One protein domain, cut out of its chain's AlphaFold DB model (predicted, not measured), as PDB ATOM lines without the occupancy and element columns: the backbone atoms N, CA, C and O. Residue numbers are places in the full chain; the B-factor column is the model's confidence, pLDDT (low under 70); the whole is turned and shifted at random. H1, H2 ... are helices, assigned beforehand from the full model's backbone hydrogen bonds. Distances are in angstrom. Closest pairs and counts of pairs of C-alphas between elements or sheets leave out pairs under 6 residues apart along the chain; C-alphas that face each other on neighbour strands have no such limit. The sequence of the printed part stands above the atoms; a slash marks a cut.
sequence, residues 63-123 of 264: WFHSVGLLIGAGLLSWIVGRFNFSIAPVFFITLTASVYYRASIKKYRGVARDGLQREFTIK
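What this domain is: This is residues 63 to 123 of the 264 residues of the protein "Tricalbin-1" of Wickerhamomyces ciferrii (strain ATCC 14091 / BCRC 22168 / CBS 111 / JCM 3599 / NBRC 0793 / NRRL Y-1031 F-60-10) (UniProt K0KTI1). This is a long helical hairpin with unequal arms: H1 runs one way, the chain turns in a tight link, and the longer H2 folds back side by side with H1, then runs on past it. Residues 109 to 123 stick out as a free arm. The printed part has 61 residues, two named helices in the order H1, H2 and no named strand; it is all helix. It is extended, a rod spanning 60 by 17 by 6 A, with a radius of gyration of the C-alphas of 17.2 A.

Where its parts are: Find C-alpha 63 at (31.353, -26.144, 19.254); from there H1, residues 63 to 82, runs 28.9 A to C-alpha 82 at (30.791, -43.299, -3.997). Next look for H2, residues 87 to 121, which runs 51.5 A to C-alpha 121 at (40.596, -7.549, 35.787).

How they stand to each other: H1 and H2 form a helical hairpin and run opposite ways at a shallow tilt of 3 degrees. H2 touches H1 with residues 89 to 104 alone; look at Ser 77 and Val 90, whose C-alphas are the closest of the two helices, 5.6 A apart. In H1 and H2 every O i to N i+4 pair is within hydrogen-bond range.

The domain as a whole: The C-alphas farthest apart, of Asn 84 and Lys 123, are 60.3 A from each other. The printed part has no cut. The model's pLDDT is under 70 at residues 120 to 123.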
ATOM      1  N   TRP A  63      31.191 -24.694  19.308       70.44
ATOM      2  CA  TRP A  63      31.353 -26.144  19.254       70.44
ATOM      3  C   TRP A  63      30.541 -26.806  18.123       70.44
ATOM      4  O   TRP A  63      31.062 -27.712  17.470       70.44
ATOM      5  N   PHE A  64      29.327 -26.327  17.815       75.75
ATOM      6  CA  PHE A  64      28.503 -26.850  16.716       75.75
ATOM      7  C   PHE A  64      29.153 -26.614  15.357       75.75
ATOM      8  O   PHE A  64      29.125 -27.498  14.507       75.75
ATOM      9  N   HIS A  65      29.797 -25.462  15.164       77.25
ATOM     10  CA  HIS A  65      30.538 -25.167  13.937       77.25
ATOM     11  C   HIS A  65      31.684 -26.167  13.723       77.25
ATOM     12  O   HIS A  65      31.937 -26.608  12.602       77.25
ATOM     13  N   SER A  66      32.344 -26.580  14.809       82.75
ATOM     14  CA  SER A  66      33.428 -27.568  14.765       82.75
ATOM     15  C   SER A  66      32.909 -28.985  14.493       82.75
ATOM     16  O   SER A  66      33.459 -29.691  13.648       82.75
ATOM     17  N   VAL A  67      31.830 -29.398  15.166       85.25
ATOM     18  CA  VAL A  67      31.203 -30.719  14.971       85.25
ATOM     19  C   VAL A  67      30.566 -30.831  13.584       85.25
ATOM     20  O   VAL A  67      30.779 -31.819  12.883       85.25
ATOM     21  N   GLY A  68      29.850 -29.796  13.149       87.75
ATOM     22  CA  GLY A  68      29.225 -29.718  11.831       87.75
ATOM     23  C   GLY A  68      30.243 -29.779  10.697       87.75
ATOM     24  O   GLY A  68      29.999 -30.446   9.697       87.75
ATOM     25  N   LEU A  69      31.420 -29.174  10.868       87.25
ATOM     26  CA  LEU A  69      32.502 -29.278   9.893       87.25
ATOM     27  C   LEU A  69      33.084 -30.692   9.790       87.25
ATOM     28  O   LEU A  69      33.361 -31.140   8.681       87.25
ATOM     29  N   LEU A  70      33.251 -31.406  10.907       88.06
ATOM     30  CA  LEU A  70      33.741 -32.791  10.888       88.06
ATOM     31  C   LEU A  70      32.732 -33.734  10.226       88.06
ATOM     32  O   LEU A  70      33.106 -34.533   9.367       88.06
ATOM     33  N   ILE A  71      31.450 -33.601  10.579       91.88
ATOM     34  CA  ILE A  71      30.365 -34.382   9.973       91.88
ATOM     35  C   ILE A  71      30.242 -34.043   8.482       91.88
ATOM     36  O   ILE A  71      30.200 -34.945   7.649       91.88
ATOM     37  N   GLY A  72      30.246 -32.757   8.128       92.38
ATOM     38  CA  GLY A  72      30.149 -32.291   6.746       92.38
ATOM     39  C   GLY A  72      31.324 -32.745   5.882       92.38
ATOM     40  O   GLY A  72      31.111 -33.245   4.779       92.38
ATOM     41  N   ALA A  73      32.558 -32.646   6.385       90.88
ATOM     42  CA  ALA A  73      33.744 -33.130   5.683       90.88
ATOM     43  C   ALA A  73      33.716 -34.656   5.497       90.88
ATOM     44  O   ALA A  73      34.035 -35.143   4.411       90.88
ATOM     45  N   GLY A  74      33.279 -35.406   6.515       92.19
ATOM     46  CA  GLY A  74      33.119 -36.859   6.439       92.19
ATOM     47  C   GLY A  74      32.056 -37.291   5.427       92.19
ATOM     48  O   GLY A  74      32.319 -38.152   4.587       92.19
ATOM     49  N   LEU A  75      30.882 -36.651   5.444       94.25
ATOM     50  CA  LEU A  75      29.796 -36.928   4.498       94.25
ATOM     51  C   LEU A  75      30.176 -36.553   3.062       94.25
ATOM     52  O   LEU A  75      29.953 -37.346   2.150       94.25
ATOM     53  N   LEU A  76      30.796 -35.389   2.848       89.56
ATOM     54  CA  LEU A  76      31.277 -34.981   1.523       89.56
ATOM     55  C   LEU A  76      32.349 -35.936   0.995       89.56
ATOM     56  O   LEU A  76      32.295 -36.334  -0.167       89.56
ATOM     57  N   SER A  77      33.286 -36.356   1.850       90.62
ATOM     58  CA  SER A  77      34.291 -37.355   1.489       90.62
ATOM     59  C   SER A  77      33.654 -38.696   1.106       90.62
ATOM     60  O   SER A  77      34.085 -39.327   0.141       90.62
ATOM     61  N   TRP A  78      32.620 -39.128   1.832       90.56
ATOM     62  CA  TRP A  78      31.893 -40.366   1.543       90.56
ATOM     63  C   TRP A  78      31.132 -40.301   0.209       90.56
ATOM     64  O   TRP A  78      31.231 -41.222  -0.603       90.56
ATOM     65  N   ILE A  79      30.440 -39.187  -0.065       91.62
ATOM     66  CA  ILE A  79      29.710 -38.968  -1.324       91.62
ATOM     67  C   ILE A  79      30.677 -38.978  -2.514       91.62
ATOM     68  O   ILE A  79      30.433 -39.683  -3.490       91.62
ATOM     69  N   VAL A  80      31.796 -38.249  -2.432       89.19
ATOM     70  CA  VAL A  80      32.802 -38.198  -3.509       89.19
ATOM     71  C   VAL A  80      33.398 -39.582  -3.783       89.19
ATOM     72  O   VAL A  80      33.548 -39.964  -4.946       89.19
ATOM     73  N   GLY A  81      33.666 -40.366  -2.734       84.88
ATOM     74  CA  GLY A  81      34.151 -41.741  -2.872       84.88
ATOM     75  C   GLY A  81      33.152 -42.677  -3.563       84.88
ATOM     76  O   GLY A  81      33.554 -43.572  -4.304       84.88
ATOM     77  N   ARG A  82      31.840 -42.454  -3.397       87.06
ATOM     78  CA  ARG A  82      30.791 -43.299  -3.997       87.06
ATOM     79  C   ARG A  82      30.687 -43.170  -5.521       87.06
ATOM     80  O   ARG A  82      30.213 -44.108  -6.169       87.06
ATOM     81  N   PHE A  83      31.123 -42.044  -6.082       87.25
ATOM     82  CA  PHE A  83      31.071 -41.746  -7.517       87.25
ATOM     83  C   PHE A  83      32.320 -42.205  -8.303       87.25
ATOM     84  O   PHE A  83      32.454 -41.847  -9.468       87.25
ATOM     85  N   ASN A  84      33.217 -43.016  -7.713       79.25
ATOM     86  CA  ASN A  84      34.479 -43.470  -8.336       79.25
ATOM     87  C   ASN A  84      35.368 -42.320  -8.862       79.25
ATOM     88  O   ASN A  84      36.127 -42.494  -9.816       79.25
ATOM     89  N   PHE A  85      35.288 -41.133  -8.251       77.44
ATOM     90  CA  PHE A  85      36.229 -40.053  -8.545       77.44
ATOM     91  C   PHE A  85      37.634 -40.383  -8.011       77.44
ATOM     92  O   PHE A  85      37.807 -41.206  -7.113       77.44
ATOM     93  N   SER A  86      38.651 -39.720  -8.574       86.31
ATOM     94  CA  SER A  86      40.048 -39.822  -8.124       86.31
ATOM     95  C   SER A  86      40.213 -39.435  -6.640       86.31
ATOM     96  O   SER A  86      39.355 -38.780  -6.053       86.31
ATOM     97  N   ILE A  87      41.350 -39.783  -6.030       87.00
ATOM     98  CA  ILE A  87      41.672 -39.458  -4.627       87.00
ATOM     99  C   ILE A  87      41.932 -37.956  -4.391       87.00
ATOM    100  O   ILE A  87      41.827 -37.462  -3.268       87.00
ATOM    101  N   ALA A  88      42.246 -37.213  -5.457       89.25
ATOM    102  CA  ALA A  88      42.562 -35.785  -5.412       89.25
ATOM    103  C   ALA A  88      41.466 -34.908  -4.752       89.25
ATOM    104  O   ALA A  88      41.799 -34.141  -3.849       89.25
ATOM    105  N   PRO A  89      40.170 -34.997  -5.110       88.75
ATOM    106  CA  PRO A  89      39.112 -34.223  -4.453       88.75
ATOM    107  C   PRO A  89      38.972 -34.502  -2.947       88.75
ATOM    108  O   PRO A  89      38.762 -33.565  -2.180       88.75
ATOM    109  N   VAL A  90      39.161 -35.746  -2.493       89.25
ATOM    110  CA  VAL A  90      39.125 -36.088  -1.056       89.25
ATOM    111  C   VAL A  90      40.270 -35.411  -0.298       89.25
ATOM    112  O   VAL A  90      40.073 -34.887   0.802       89.25
ATOM    113  N   PHE A  91      41.455 -35.357  -0.910       91.88
ATOM    114  CA  PHE A  91      42.607 -34.655  -0.351       91.88
ATOM    115  C   PHE A  91      42.327 -33.155  -0.160       91.88
ATOM    116  O   PHE A  91      42.566 -32.625   0.925       91.88
ATOM    117  N   PHE A  92      41.753 -32.476  -1.158       93.12
ATOM    118  CA  PHE A  92      41.433 -31.046  -1.052       93.12
ATOM    119  C   PHE A  92      40.331 -30.742  -0.027       93.12
ATOM    120  O   PHE A  92      40.434 -29.746   0.695       93.12
ATOM    121  N   ILE A  93      39.313 -31.602   0.084       91.38
ATOM    122  CA  ILE A  93      38.253 -31.473   1.100       91.38
ATOM    123  C   ILE A  93      38.859 -31.598   2.503       91.38
ATOM    124  O   ILE A  93      38.637 -30.739   3.357       91.38
ATOM    125  N   THR A  94      39.690 -32.619   2.719       89.38
ATOM    126  CA  THR A  94      40.334 -32.877   4.015       89.38
ATOM    127  C   THR A  94      41.314 -31.764   4.390       89.38
ATOM    128  O   THR A  94      41.335 -31.309   5.535       89.38
ATOM    129  N   LEU A  95      42.097 -31.268   3.426       93.56
ATOM    130  CA  LEU A  95      43.033 -30.160   3.627       93.56
ATOM    131  C   LEU A  95      42.303 -28.868   4.016       93.56
ATOM    132  O   LEU A  95      42.683 -28.212   4.985       93.56
ATOM    133  N   THR A  96      41.230 -28.527   3.300       90.44
ATOM    134  CA  THR A  96      40.436 -27.318   3.569       90.44
ATOM    135  C   THR A  96      39.765 -27.392   4.941       90.44
ATOM    136  O   THR A  96      39.863 -26.444   5.724       90.44
ATOM    137  N   ALA A  97      39.172 -28.541   5.285       91.31
ATOM    138  CA  ALA A  97      38.598 -28.788   6.607       91.31
ATOM    139  C   ALA A  97      39.654 -28.668   7.723       91.31
ATOM    140  O   ALA A  97      39.410 -28.031   8.747       91.31
ATOM    141  N   SER A  98      40.860 -29.200   7.497       89.75
ATOM    142  CA  SER A  98      41.968 -29.152   8.461       89.75
ATOM    143  C   SER A  98      42.468 -27.726   8.716       89.75
ATOM    144  O   SER A  98      42.679 -27.329   9.866       89.75
ATOM    145  N   VAL A  99      42.643 -26.930   7.655       92.75
ATOM    146  CA  VAL A  99      43.083 -25.530   7.763       92.75
ATOM    147  C   VAL A  99      42.033 -24.688   8.483       92.75
ATOM    148  O   VAL A  99      42.377 -23.924   9.389       92.75
ATOM    149  N   TYR A 100      40.756 -24.866   8.137       90.31
ATOM    150  CA  TYR A 100      39.662 -24.175   8.809       90.31
ATOM    151  C   TYR A 100      39.586 -24.549  10.295       90.31
ATOM    152  O   TYR A 100      39.523 -23.668  11.152       90.31
ATOM    153  N   TYR A 101      39.660 -25.842  10.628       88.81
ATOM    154  CA  TYR A 101      39.606 -26.316  12.013       88.81
ATOM    155  C   TYR A 101      40.738 -25.727  12.867       88.81
ATOM    156  O   TYR A 101      40.519 -25.250  13.984       88.81
ATOM    157  N   ARG A 102      41.952 -25.655  12.306       87.56
ATOM    158  CA  ARG A 102      43.103 -25.024  12.962       87.56
ATOM    159  C   ARG A 102      42.881 -23.531  13.222       87.56
ATOM    160  O   ARG A 102      43.252 -23.039  14.291       87.56
ATOM    161  N   ALA A 103      42.301 -22.809  12.263       85.62
ATOM    162  CA  ALA A 103      41.984 -21.391  12.417       85.62
ATOM    163  C   ALA A 103      40.912 -21.163  13.499       85.62
ATOM    164  O   ALA A 103      41.074 -20.276  14.339       85.62
ATOM    165  N   SER A 104      39.879 -22.011  13.527       84.81
ATOM    166  CA  SER A 104      38.794 -21.964  14.514       84.81
ATOM    167  C   SER A 104      39.307 -22.120  15.954       84.81
ATOM    168  O   SER A 104      39.104 -21.237  16.788       84.81
ATOM    169  N   ILE A 105      40.102 -23.162  16.237       83.44
ATOM    170  CA  ILE A 105      40.656 -23.393  17.588       83.44
ATOM    171  C   ILE A 105      41.562 -22.246  18.038       83.44
ATOM    172  O   ILE A 105      41.557 -21.862  19.212       83.44
ATOM    173  N   LYS A 106      42.366 -21.691  17.122       84.62
ATOM    174  CA  LYS A 106      43.258 -20.571  17.446       84.62
ATOM    175  C   LYS A 106      42.461 -19.340  17.890       84.62
ATOM    176  O   LYS A 106      42.874 -18.682  18.844       84.62
ATOM    177  N   LYS A 107      41.327 -19.060  17.240       83.62
ATOM    178  CA  LYS A 107      40.405 -17.980  17.622       83.62
ATOM    179  C   LYS A 107      39.762 -18.253  18.987       83.62
ATOM    180  O   LYS A 107      39.821 -17.386  19.852       83.62
ATOM    181  N   TYR A 108      39.248 -19.465  19.207       81.56
ATOM    182  CA  TYR A 108      38.596 -19.856  20.464       81.56
ATOM    183  C   TYR A 108      39.511 -19.683  21.686       81.56
ATOM    184  O   TYR A 108      39.121 -19.092  22.690       81.56
ATOM    185  N   ARG A 109      40.776 -20.114  21.581       80.25
ATOM    186  CA  ARG A 109      41.767 -19.942  22.658       80.25
ATOM    187  C   ARG A 109      42.032 -18.474  23.002       80.25
ATOM    188  O   ARG A 109      42.257 -18.164  24.167       80.25
ATOM    189  N   GLY A 110      42.014 -17.587  22.004       82.25
ATOM    190  CA  GLY A 110      42.151 -16.145  22.214       82.25
ATOM    191  C   GLY A 110      40.961 -15.571  22.980       82.25
ATOM    192  O   GLY A 110      41.150 -14.942  24.014       82.25
ATOM    193  N   VAL A 111      39.742 -15.884  22.529       80.81
ATOM    194  CA  VAL A 111      38.496 -15.421  23.161       80.81
ATOM    195  C   VAL A 111      38.374 -15.920  24.603       80.81
ATOM    196  O   VAL A 111      38.073 -15.131  25.493       80.81
ATOM    197  N   ALA A 112      38.681 -17.194  24.864       79.81
ATOM    198  CA  ALA A 112      38.643 -17.765  26.210       79.81
ATOM    199  C   ALA A 112      39.638 -17.080  27.162       79.81
ATOM    200  O   ALA A 112      39.297 -16.754  28.299       79.81
ATOM    201  N   ARG A 113      40.863 -16.808  26.690       82.75
ATOM    202  CA  ARG A 113      41.871 -16.083  27.476       82.75
ATOM    203  C   ARG A 113      41.420 -14.656  27.780       82.75
ATOM    204  O   ARG A 113      41.579 -14.197  28.907       82.75
ATOM    205  N   ASP A 114      40.856 -13.971  26.792       80.25
ATOM    206  CA  ASP A 114      40.389 -12.597  26.950       80.25
ATOM    207  C   ASP A 114      39.133 -12.520  27.844       80.25
ATOM    208  O   ASP A 114      38.911 -11.504  28.499       80.25
ATOM    209  N   GLY A 115      38.314 -13.579  27.903       81.62
ATOM    210  CA  GLY A 115      37.210 -13.721  28.860       81.62
ATOM    211  C   GLY A 115      37.713 -13.851  30.298       81.62
ATOM    212  O   GLY A 115      37.389 -13.018  31.141       81.62
ATOM    213  N   LEU A 116      38.618 -14.804  30.538       78.50
ATOM    214  CA  LEU A 116      39.267 -14.991  31.840       78.50
ATOM    215  C   LEU A 116      39.960 -13.711  32.320       78.50
ATOM    216  O   LEU A 116      39.815 -13.305  33.468       78.50
ATOM    217  N   GLN A 117      40.696 -13.028  31.440       76.94
ATOM    218  CA  GLN A 117      41.397 -11.802  31.806       76.94
ATOM    219  C   GLN A 117      40.434 -10.665  32.167       76.94
ATOM    220  O   GLN A 117      40.752  -9.889  33.065       76.94
ATOM    221  N   ARG A 118      39.257 -10.568  31.536       78.69
ATOM    222  CA  ARG A 118      38.218  -9.607  31.942       78.69
ATOM    223  C   ARG A 118      37.643  -9.952  33.310       78.69
ATOM    224  O   ARG A 118      37.524  -9.052  34.130       78.69
ATOM    225  N   GLU A 119      37.380 -11.225  33.590       72.12
ATOM    226  CA  GLU A 119      36.912 -11.671  34.910       72.12
ATOM    227  C   GLU A 119      37.953 -11.433  36.016       72.12
ATOM    228  O   GLU A 119      37.595 -11.043  37.122       72.12
ATOM    229  N   PHE A 120      39.248 -11.608  35.732       68.19
ATOM    230  CA  PHE A 120      40.321 -11.314  36.690       68.19
ATOM    231  C   PHE A 120      40.635  -9.814  36.819       68.19
ATOM    232  O   PHE A 120      41.080  -9.381  37.878       68.19
ATOM    233  N   THR A 121      40.411  -9.017  35.766       66.19
ATOM    234  CA  THR A 121      40.596  -7.549  35.787       66.19
ATOM    235  C   THR A 121      39.418  -6.849  36.468       66.19
ATOM    236  O   THR A 121      39.606  -5.828  37.122       66.19
ATOM    237  N   ILE A 122      38.210  -7.405  36.339       52.38
ATOM    238  CA  ILE A 122      36.967  -6.905  36.936       52.38
ATOM    239  C   ILE A 122      36.576  -7.829  38.097       52.38
ATOM    240  O   ILE A 122      35.489  -8.397  38.141       52.38
ATOM    241  N   LYS A 123      37.470  -7.982  39.070       49.09
ATOM    242  CA  LYS A 123      37.024  -8.163  40.452       49.09
ATOM    243  C   LYS A 123      37.179  -6.800  41.110       49.09
ATOM    244  O   LYS A 123      38.296  -6.473  41.515       49.09
TER     245      LYS A 123